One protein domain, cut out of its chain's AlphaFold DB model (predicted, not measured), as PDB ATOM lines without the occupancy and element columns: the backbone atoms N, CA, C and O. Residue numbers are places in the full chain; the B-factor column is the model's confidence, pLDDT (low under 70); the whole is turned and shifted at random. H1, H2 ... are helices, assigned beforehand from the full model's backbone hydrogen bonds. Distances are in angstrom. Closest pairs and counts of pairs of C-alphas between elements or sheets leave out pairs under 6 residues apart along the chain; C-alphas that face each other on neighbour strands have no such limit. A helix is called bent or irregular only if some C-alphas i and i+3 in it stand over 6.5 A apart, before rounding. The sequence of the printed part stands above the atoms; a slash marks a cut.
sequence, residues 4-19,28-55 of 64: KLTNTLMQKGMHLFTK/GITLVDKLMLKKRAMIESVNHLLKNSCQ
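This is residues 4 to 19 and 28 to 55 of the 64 residues of the protein "Tnp_DDE_dom domain-containing protein" of Candidatus Protochlamydia amoebophila (UniProt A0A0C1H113). An open arch of three separate helices with no common core: H2 makes the top, H3 runs off from one end of it as a long free arm, and the unnamed stretch of residues 12 to 19 leads from H1, at the foot of the other leg, to beside H2. No helix touches another, the space between the two legs is empty, and residues 41 to 55, of which 41 to 53 belong to H3, stick out. The printed part has 44 residues, with three named helices in the order H1, H2, H3 and no named strand; the class is all helix. The whole is loose, with a radius of gyration of the C-alphas of 12.8 A, and the C-alphas span 33 by 23 by 14 A.

H1, residues 4 to 11, comes first. H2, residues 31 to 38, is apart from it, with no C-alpha of the one within 8 A of the other. H3, residues 40 to 53, is the longest helix, with 14 residues. H1 and H3 are apart too. H2 and H3 meet only through their link, a tight one of 1 residue, Lys 39. The N-to-C direction of H2 has a z component of -0.99, while that of H3 has a y component of 0.90. Residues 8 to 13, of which 8 to 11 belong to H1, stand free. Residues 41 to 55 stand free as well. In H1, H2 and H3 every O i to N i+4 pair is within hydrogen-bond range.

H1 begins at C-alpha 4, at (-8.091, -2.749, 51.747), and measures 10.5 A from its first to its last C-alpha, that of Gln 11. H2 runs 10.8 A from Leu 31, whose C-alpha is at (-29.590, -11.830, 49.347), to Lys 38. H3 runs 19.8 A from Arg 40 to Ser 53, whose C-alpha is at (-25.313, 11.009, 27.561). None of the three helices is bent.

The two C-alphas farthest apart are those of Gly 28 and Ser 53, at 35.6 A. From the first printed C-alpha, that of Lys 4, to the last, that of Gln 55, the distance is 29.8 A. Residues 20 to 27 are not printed, and C-alphas 19 and 28 are 10.9 A apart across this cut. The link from H1 to H2 lies across the cut, with 19 residues between them in the chain, 8 of them not printed. Of the links that are printed whole, none is long. The mean pLDDT of the printed part is 90.9, and no printed residue is under 70.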
ATOM      1  N   LYS A   4      -8.321  -4.193  51.696       87.19
ATOM      2  CA  LYS A   4      -8.091  -2.749  51.747       87.19
ATOM      3  C   LYS A   4      -9.097  -1.966  50.899       87.19
ATOM      4  O   LYS A   4      -9.691  -1.025  51.400       87.19
ATOM      5  N   LEU A   5      -9.340  -2.382  49.651       87.81
ATOM      6  CA  LEU A   5     -10.281  -1.689  48.765       87.81
ATOM      7  C   LEU A   5     -11.713  -1.766  49.301       87.81
ATOM      8  O   LEU A   5     -12.403  -0.754  49.335       87.81
ATOM      9  N   THR A   6     -12.153  -2.950  49.736       87.25
ATOM     10  CA  THR A   6     -13.499  -3.115  50.303       87.25
ATOM     11  C   THR A   6     -13.685  -2.238  51.538       87.25
ATOM     12  O   THR A   6     -14.687  -1.541  51.627       87.25
ATOM     13  N   ASN A   7     -12.704  -2.213  52.444       89.25
ATOM     14  CA  ASN A   7     -12.775  -1.403  53.658       89.25
ATOM     15  C   ASN A   7     -12.788   0.097  53.339       89.25
ATOM     16  O   ASN A   7     -13.604   0.826  53.891       89.25
ATOM     17  N   THR A   8     -11.941   0.561  52.415       93.88
ATOM     18  CA  THR A   8     -11.929   1.970  51.995       93.88
ATOM     19  C   THR A   8     -13.245   2.385  51.339       93.88
ATOM     20  O   THR A   8     -13.721   3.490  51.575       93.88
ATOM     21  N   LEU A   9     -13.850   1.520  50.521       91.81
ATOM     22  CA  LEU A   9     -15.158   1.799  49.927       91.81
ATOM     23  C   LEU A   9     -16.250   1.842  50.999       91.81
ATOM     24  O   LEU A   9     -17.023   2.794  51.015       91.81
ATOM     25  N   MET A  10     -16.251   0.897  51.944       90.25
ATOM     26  CA  MET A  10     -17.199   0.891  53.062       90.25
ATOM     27  C   MET A  10     -17.078   2.145  53.936       90.25
ATOM     28  O   MET A  10     -18.096   2.731  54.285       90.25
ATOM     29  N   GLN A  11     -15.859   2.616  54.225       94.50
ATOM     30  CA  GLN A  11     -15.634   3.883  54.938       94.50
ATOM     31  C   GLN A  11     -16.193   5.098  54.187       94.50
ATOM     32  O   GLN A  11     -16.591   6.077  54.807       94.50
ATOM     33  N   LYS A  12     -16.249   5.031  52.853       95.31
ATOM     34  CA  LYS A  12     -16.868   6.051  51.995       95.31
ATOM     35  C   LYS A  12     -18.376   5.837  51.790       95.31
ATOM     36  O   LYS A  12     -18.959   6.494  50.937       95.31
ATOM     37  N   GLY A  13     -18.997   4.897  52.507       92.81
ATOM     38  CA  GLY A  13     -20.416   4.559  52.357       92.81
ATOM     39  C   GLY A  13     -20.753   3.756  51.095       92.81
ATOM     40  O   GLY A  13     -21.921   3.614  50.750       92.81
ATOM     41  N   MET A  14     -19.754   3.216  50.391       92.50
ATOM     42  CA  MET A  14     -19.945   2.417  49.179       92.50
ATOM     43  C   MET A  14     -19.822   0.919  49.475       92.50
ATOM     44  O   MET A  14     -18.766   0.430  49.880       92.50
ATOM     45  N   HIS A  15     -20.889   0.166  49.199       89.62
ATOM     46  CA  HIS A  15     -20.876  -1.295  49.294       89.62
ATOM     47  C   HIS A  15     -20.431  -1.939  47.981       89.62
ATOM     48  O   HIS A  15     -20.985  -1.675  46.913       89.62
ATOM     49  N   LEU A  16     -19.431  -2.818  48.058       87.44
ATOM     50  CA  LEU A  16     -18.885  -3.505  46.893       87.44
ATOM     51  C   LEU A  16     -19.527  -4.887  46.728       87.44
ATOM     52  O   LEU A  16     -19.128  -5.841  47.397       87.44
ATOM     53  N   PHE A  17     -20.442  -5.022  45.768       87.88
ATOM     54  CA  PHE A  17     -21.068  -6.299  45.413       87.88
ATOM     55  C   PHE A  17     -20.536  -6.815  44.068       87.88
ATOM     56  O   PHE A  17     -20.611  -6.158  43.033       87.88
ATOM     57  N   THR A  18     -19.941  -8.010  44.066       87.62
ATOM     58  CA  THR A  18     -19.333  -8.610  42.864       87.62
ATOM     59  C   THR A  18     -19.520 -10.125  42.850       87.62
ATOM     60  O   THR A  18     -19.820 -10.733  43.876       87.62
ATOM     61  N   LYS A  19     -19.327 -10.758  41.684       85.81
ATOM     62  CA  LYS A  19     -19.278 -12.225  41.593       85.81
ATOM     63  C   LYS A  19     -18.081 -12.753  42.390       85.81
ATOM     64  O   LYS A  19     -16.973 -12.231  42.260       85.81
ATOM     65  N   GLY A  28     -19.554 -14.132  52.521       74.31
ATOM     66  CA  GLY A  28     -20.950 -14.379  52.178       74.31
ATOM     67  C   GLY A  28     -21.483 -13.267  51.275       74.31
ATOM     68  O   GLY A  28     -21.172 -12.096  51.481       74.31
ATOM     69  N   ILE A  29     -22.267 -13.641  50.265       84.44
ATOM     70  CA  ILE A  29     -23.015 -12.693  49.432       84.44
ATOM     71  C   ILE A  29     -24.393 -12.529  50.070       84.44
ATOM     72  O   ILE A  29     -25.081 -13.530  50.286       84.44
ATOM     73  N   THR A  30     -24.809 -11.293  50.347       88.94
ATOM     74  CA  THR A  30     -26.153 -11.031  50.880       88.94
ATOM     75  C   THR A  30     -27.233 -11.376  49.845       88.94
ATOM     76  O   THR A  30     -26.970 -11.467  48.641       88.94
ATOM     77  N   LEU A  31     -28.483 -11.572  50.279       91.12
ATOM     78  CA  LEU A  31     -29.590 -11.830  49.347       91.12
ATOM     79  C   LEU A  31     -29.777 -10.669  48.354       91.12
ATOM     80  O   LEU A  31     -30.010 -10.901  47.166       91.12
ATOM     81  N   VAL A  32     -29.605  -9.437  48.839       90.94
ATOM     82  CA  VAL A  32     -29.689  -8.211  48.039       90.94
ATOM     83  C   VAL A  32     -28.583  -8.178  46.989       90.94
ATOM     84  O   VAL A  32     -28.876  -8.002  45.809       90.94
ATOM     85  N   ASP A  33     -27.336  -8.456  47.372       90.94
ATOM     86  CA  ASP A  33     -26.212  -8.515  46.429       90.94
ATOM     87  C   ASP A  33     -26.447  -9.573  45.347       90.94
ATOM     88  O   ASP A  33     -26.180  -9.350  44.165       90.94
ATOM     89  N   LYS A  34     -27.008 -10.728  45.728       91.25
ATOM     90  CA  LYS A  34     -27.359 -11.794  44.785       91.25
ATOM     91  C   LYS A  34     -28.441 -11.339  43.800       91.25
ATOM     92  O   LYS A  34     -28.341 -11.651  42.614       91.25
ATOM     93  N   LEU A  35     -29.449 -10.597  44.258       94.00
ATOM     94  CA  LEU A  35     -30.490 -10.026  43.401       94.00
ATOM     95  C   LEU A  35     -29.923  -8.962  42.446       94.00
ATOM     96  O   LEU A  35     -30.213  -9.002  41.250       94.00
ATOM     97  N   MET A  36     -29.069  -8.063  42.939       93.31
ATOM     98  CA  MET A  36     -28.419  -7.032  42.119       93.31
ATOM     99  C   MET A  36     -27.524  -7.649  41.041       93.31
ATOM    100  O   MET A  36     -27.556  -7.230  39.885       93.31
ATOM    101  N   LEU A  37     -26.797  -8.720  41.374       92.88
ATOM    102  CA  LEU A  37     -25.998  -9.469  40.404       92.88
ATOM    103  C   LEU A  37     -26.848 -10.133  39.311       92.88
ATOM    104  O   LEU A  37     -26.373 -10.246  38.181       92.88
ATOM    105  N   LYS A  38     -28.092 -10.541  39.606       94.19
ATOM    106  CA  LYS A  38     -29.032 -11.048  38.588       94.19
ATOM    107  C   LYS A  38     -29.530  -9.939  37.658       94.19
ATOM    108  O   LYS A  38     -29.700 -10.177  36.470       94.19
ATOM    109  N   LYS A  39     -29.717  -8.721  38.175       95.50
ATOM    110  CA  LYS A  39     -30.152  -7.540  37.403       95.50
ATOM    111  C   LYS A  39     -29.008  -6.792  36.708       95.50
ATOM    112  O   LYS A  39     -29.228  -5.729  36.131       95.50
ATOM    113  N   ARG A  40     -27.793  -7.345  36.730       94.00
ATOM    114  CA  ARG A  40     -26.565  -6.691  36.265       94.00
ATOM    115  C   ARG A  40     -26.643  -6.142  34.839       94.00
ATOM    116  O   ARG A  40     -26.148  -5.046  34.623       94.00
ATOM    117  N   ALA A  41     -27.294  -6.844  33.913       94.69
ATOM    118  CA  ALA A  41     -27.435  -6.377  32.531       94.69
ATOM    119  C   ALA A  41     -28.173  -5.026  32.441       94.69
ATOM    120  O   ALA A  41     -27.733  -4.127  31.730       94.69
ATOM    121  N   MET A  42     -29.248  -4.849  33.218       96.81
ATOM    122  CA  MET A  42     -29.976  -3.575  33.275       96.81
ATOM    123  C   MET A  42     -29.119  -2.473  33.903       96.81
ATOM    124  O   MET A  42     -29.067  -1.363  33.385       96.81
ATOM    125  N   ILE A  43     -28.404  -2.789  34.987       94.06
ATOM    126  CA  ILE A  43     -27.508  -1.839  35.663       94.06
ATOM    127  C   ILE A  43     -26.391  -1.379  34.712       94.06
ATOM    128  O   ILE A  43     -26.097  -0.190  34.632       94.06
ATOM    129  N   GLU A  44     -25.781  -2.304  33.968       94.31
ATOM    130  CA  GLU A  44     -24.726  -2.001  32.995       94.31
ATOM    131  C   GLU A  44     -25.251  -1.168  31.819       94.31
ATOM    132  O   GLU A  44     -24.569  -0.236  31.399       94.31
ATOM    133  N   SER A  45     -26.469  -1.442  31.342       96.25
ATOM    134  CA  SER A  45     -27.116  -0.654  30.286       96.25
ATOM    135  C   SER A  45     -27.375   0.792  30.720       96.25
ATOM    136  O   SER A  45     -26.981   1.720  30.013       96.25
ATOM    137  N   VAL A  46     -27.937   1.002  31.915       95.38
ATOM    138  CA  VAL A  46     -28.132   2.352  32.472       95.38
ATOM    139  C   VAL A  46     -26.792   3.062  32.646       95.38
ATOM    140  O   VAL A  46     -26.656   4.223  32.272       95.38
ATOM    141  N   ASN A  47     -25.773   2.368  33.157       93.00
ATOM    142  CA  ASN A  47     -24.444   2.947  33.315       93.00
ATOM    143  C   ASN A  47     -23.829   3.360  31.968       93.00
ATOM    144  O   ASN A  47     -23.208   4.413  31.874       93.00
ATOM    145  N   HIS A  48     -24.010   2.553  30.920       92.88
ATOM    146  CA  HIS A  48     -23.552   2.885  29.573       92.88
ATOM    147  C   HIS A  48     -24.256   4.131  29.020       92.88
ATOM    148  O   HIS A  48     -23.590   5.025  28.499       92.88
ATOM    149  N   LEU A  49     -25.575   4.234  29.205       93.88
ATOM    150  CA  LEU A  49     -26.331   5.426  28.824       93.88
ATOM    151  C   LEU A  49     -25.822   6.669  29.560       93.88
ATOM    152  O   LEU A  49     -25.546   7.675  28.921       93.88
ATOM    153  N   LEU A  50     -25.642   6.595  30.881       92.19
ATOM    154  CA  LEU A  50     -25.134   7.717  31.679       92.19
ATOM    155  C   LEU A  50     -23.736   8.149  31.228       92.19
ATOM    156  O   LEU A  50     -23.477   9.338  31.076       92.19
ATOM    157  N   LYS A  51     -22.851   7.188  30.954       90.12
ATOM    158  CA  LYS A  51     -21.515   7.445  30.402       90.12
ATOM    159  C   LYS A  51     -21.554   8.238  29.108       90.12
ATOM    160  O   LYS A  51     -20.833   9.224  28.989       90.12
ATOM    161  N   ASN A  52     -22.412   7.822  28.185       87.62
ATOM    162  CA  ASN A  52     -22.530   8.436  26.871       87.62
ATOM    163  C   ASN A  52     -23.263   9.787  26.921       87.62
ATOM    164  O   ASN A  52     -22.755  10.791  26.435       87.62
ATOM    165  N   SER A  53     -24.444   9.828  27.538       89.69
ATOM    166  CA  SER A  53     -25.313  11.009  27.561       89.69
ATOM    167  C   SER A  53     -24.797  12.120  28.468       89.69
ATOM    168  O   SER A  53     -24.959  13.290  28.138       89.69
ATOM    169  N   CYS A  54     -24.175  11.781  29.599       88.88
ATOM    170  CA  CYS A  54     -23.655  12.770  30.543       88.88
ATOM    171  C   CYS A  54     -22.155  13.039  30.359       88.88
ATOM    172  O   CYS A  54     -21.590  13.783  31.154       88.88
ATOM    173  N   GLN A  55     -21.503  12.419  29.363       83.06
ATOM    174  CA  GLN A  55     -20.060  12.546  29.095       83.06
ATOM    175  C   GLN A  55     -19.182  12.329  30.344       83.06
ATOM    176  O   GLN A  55     -18.093  12.879  30.469       83.06
TER     177      GLN A  55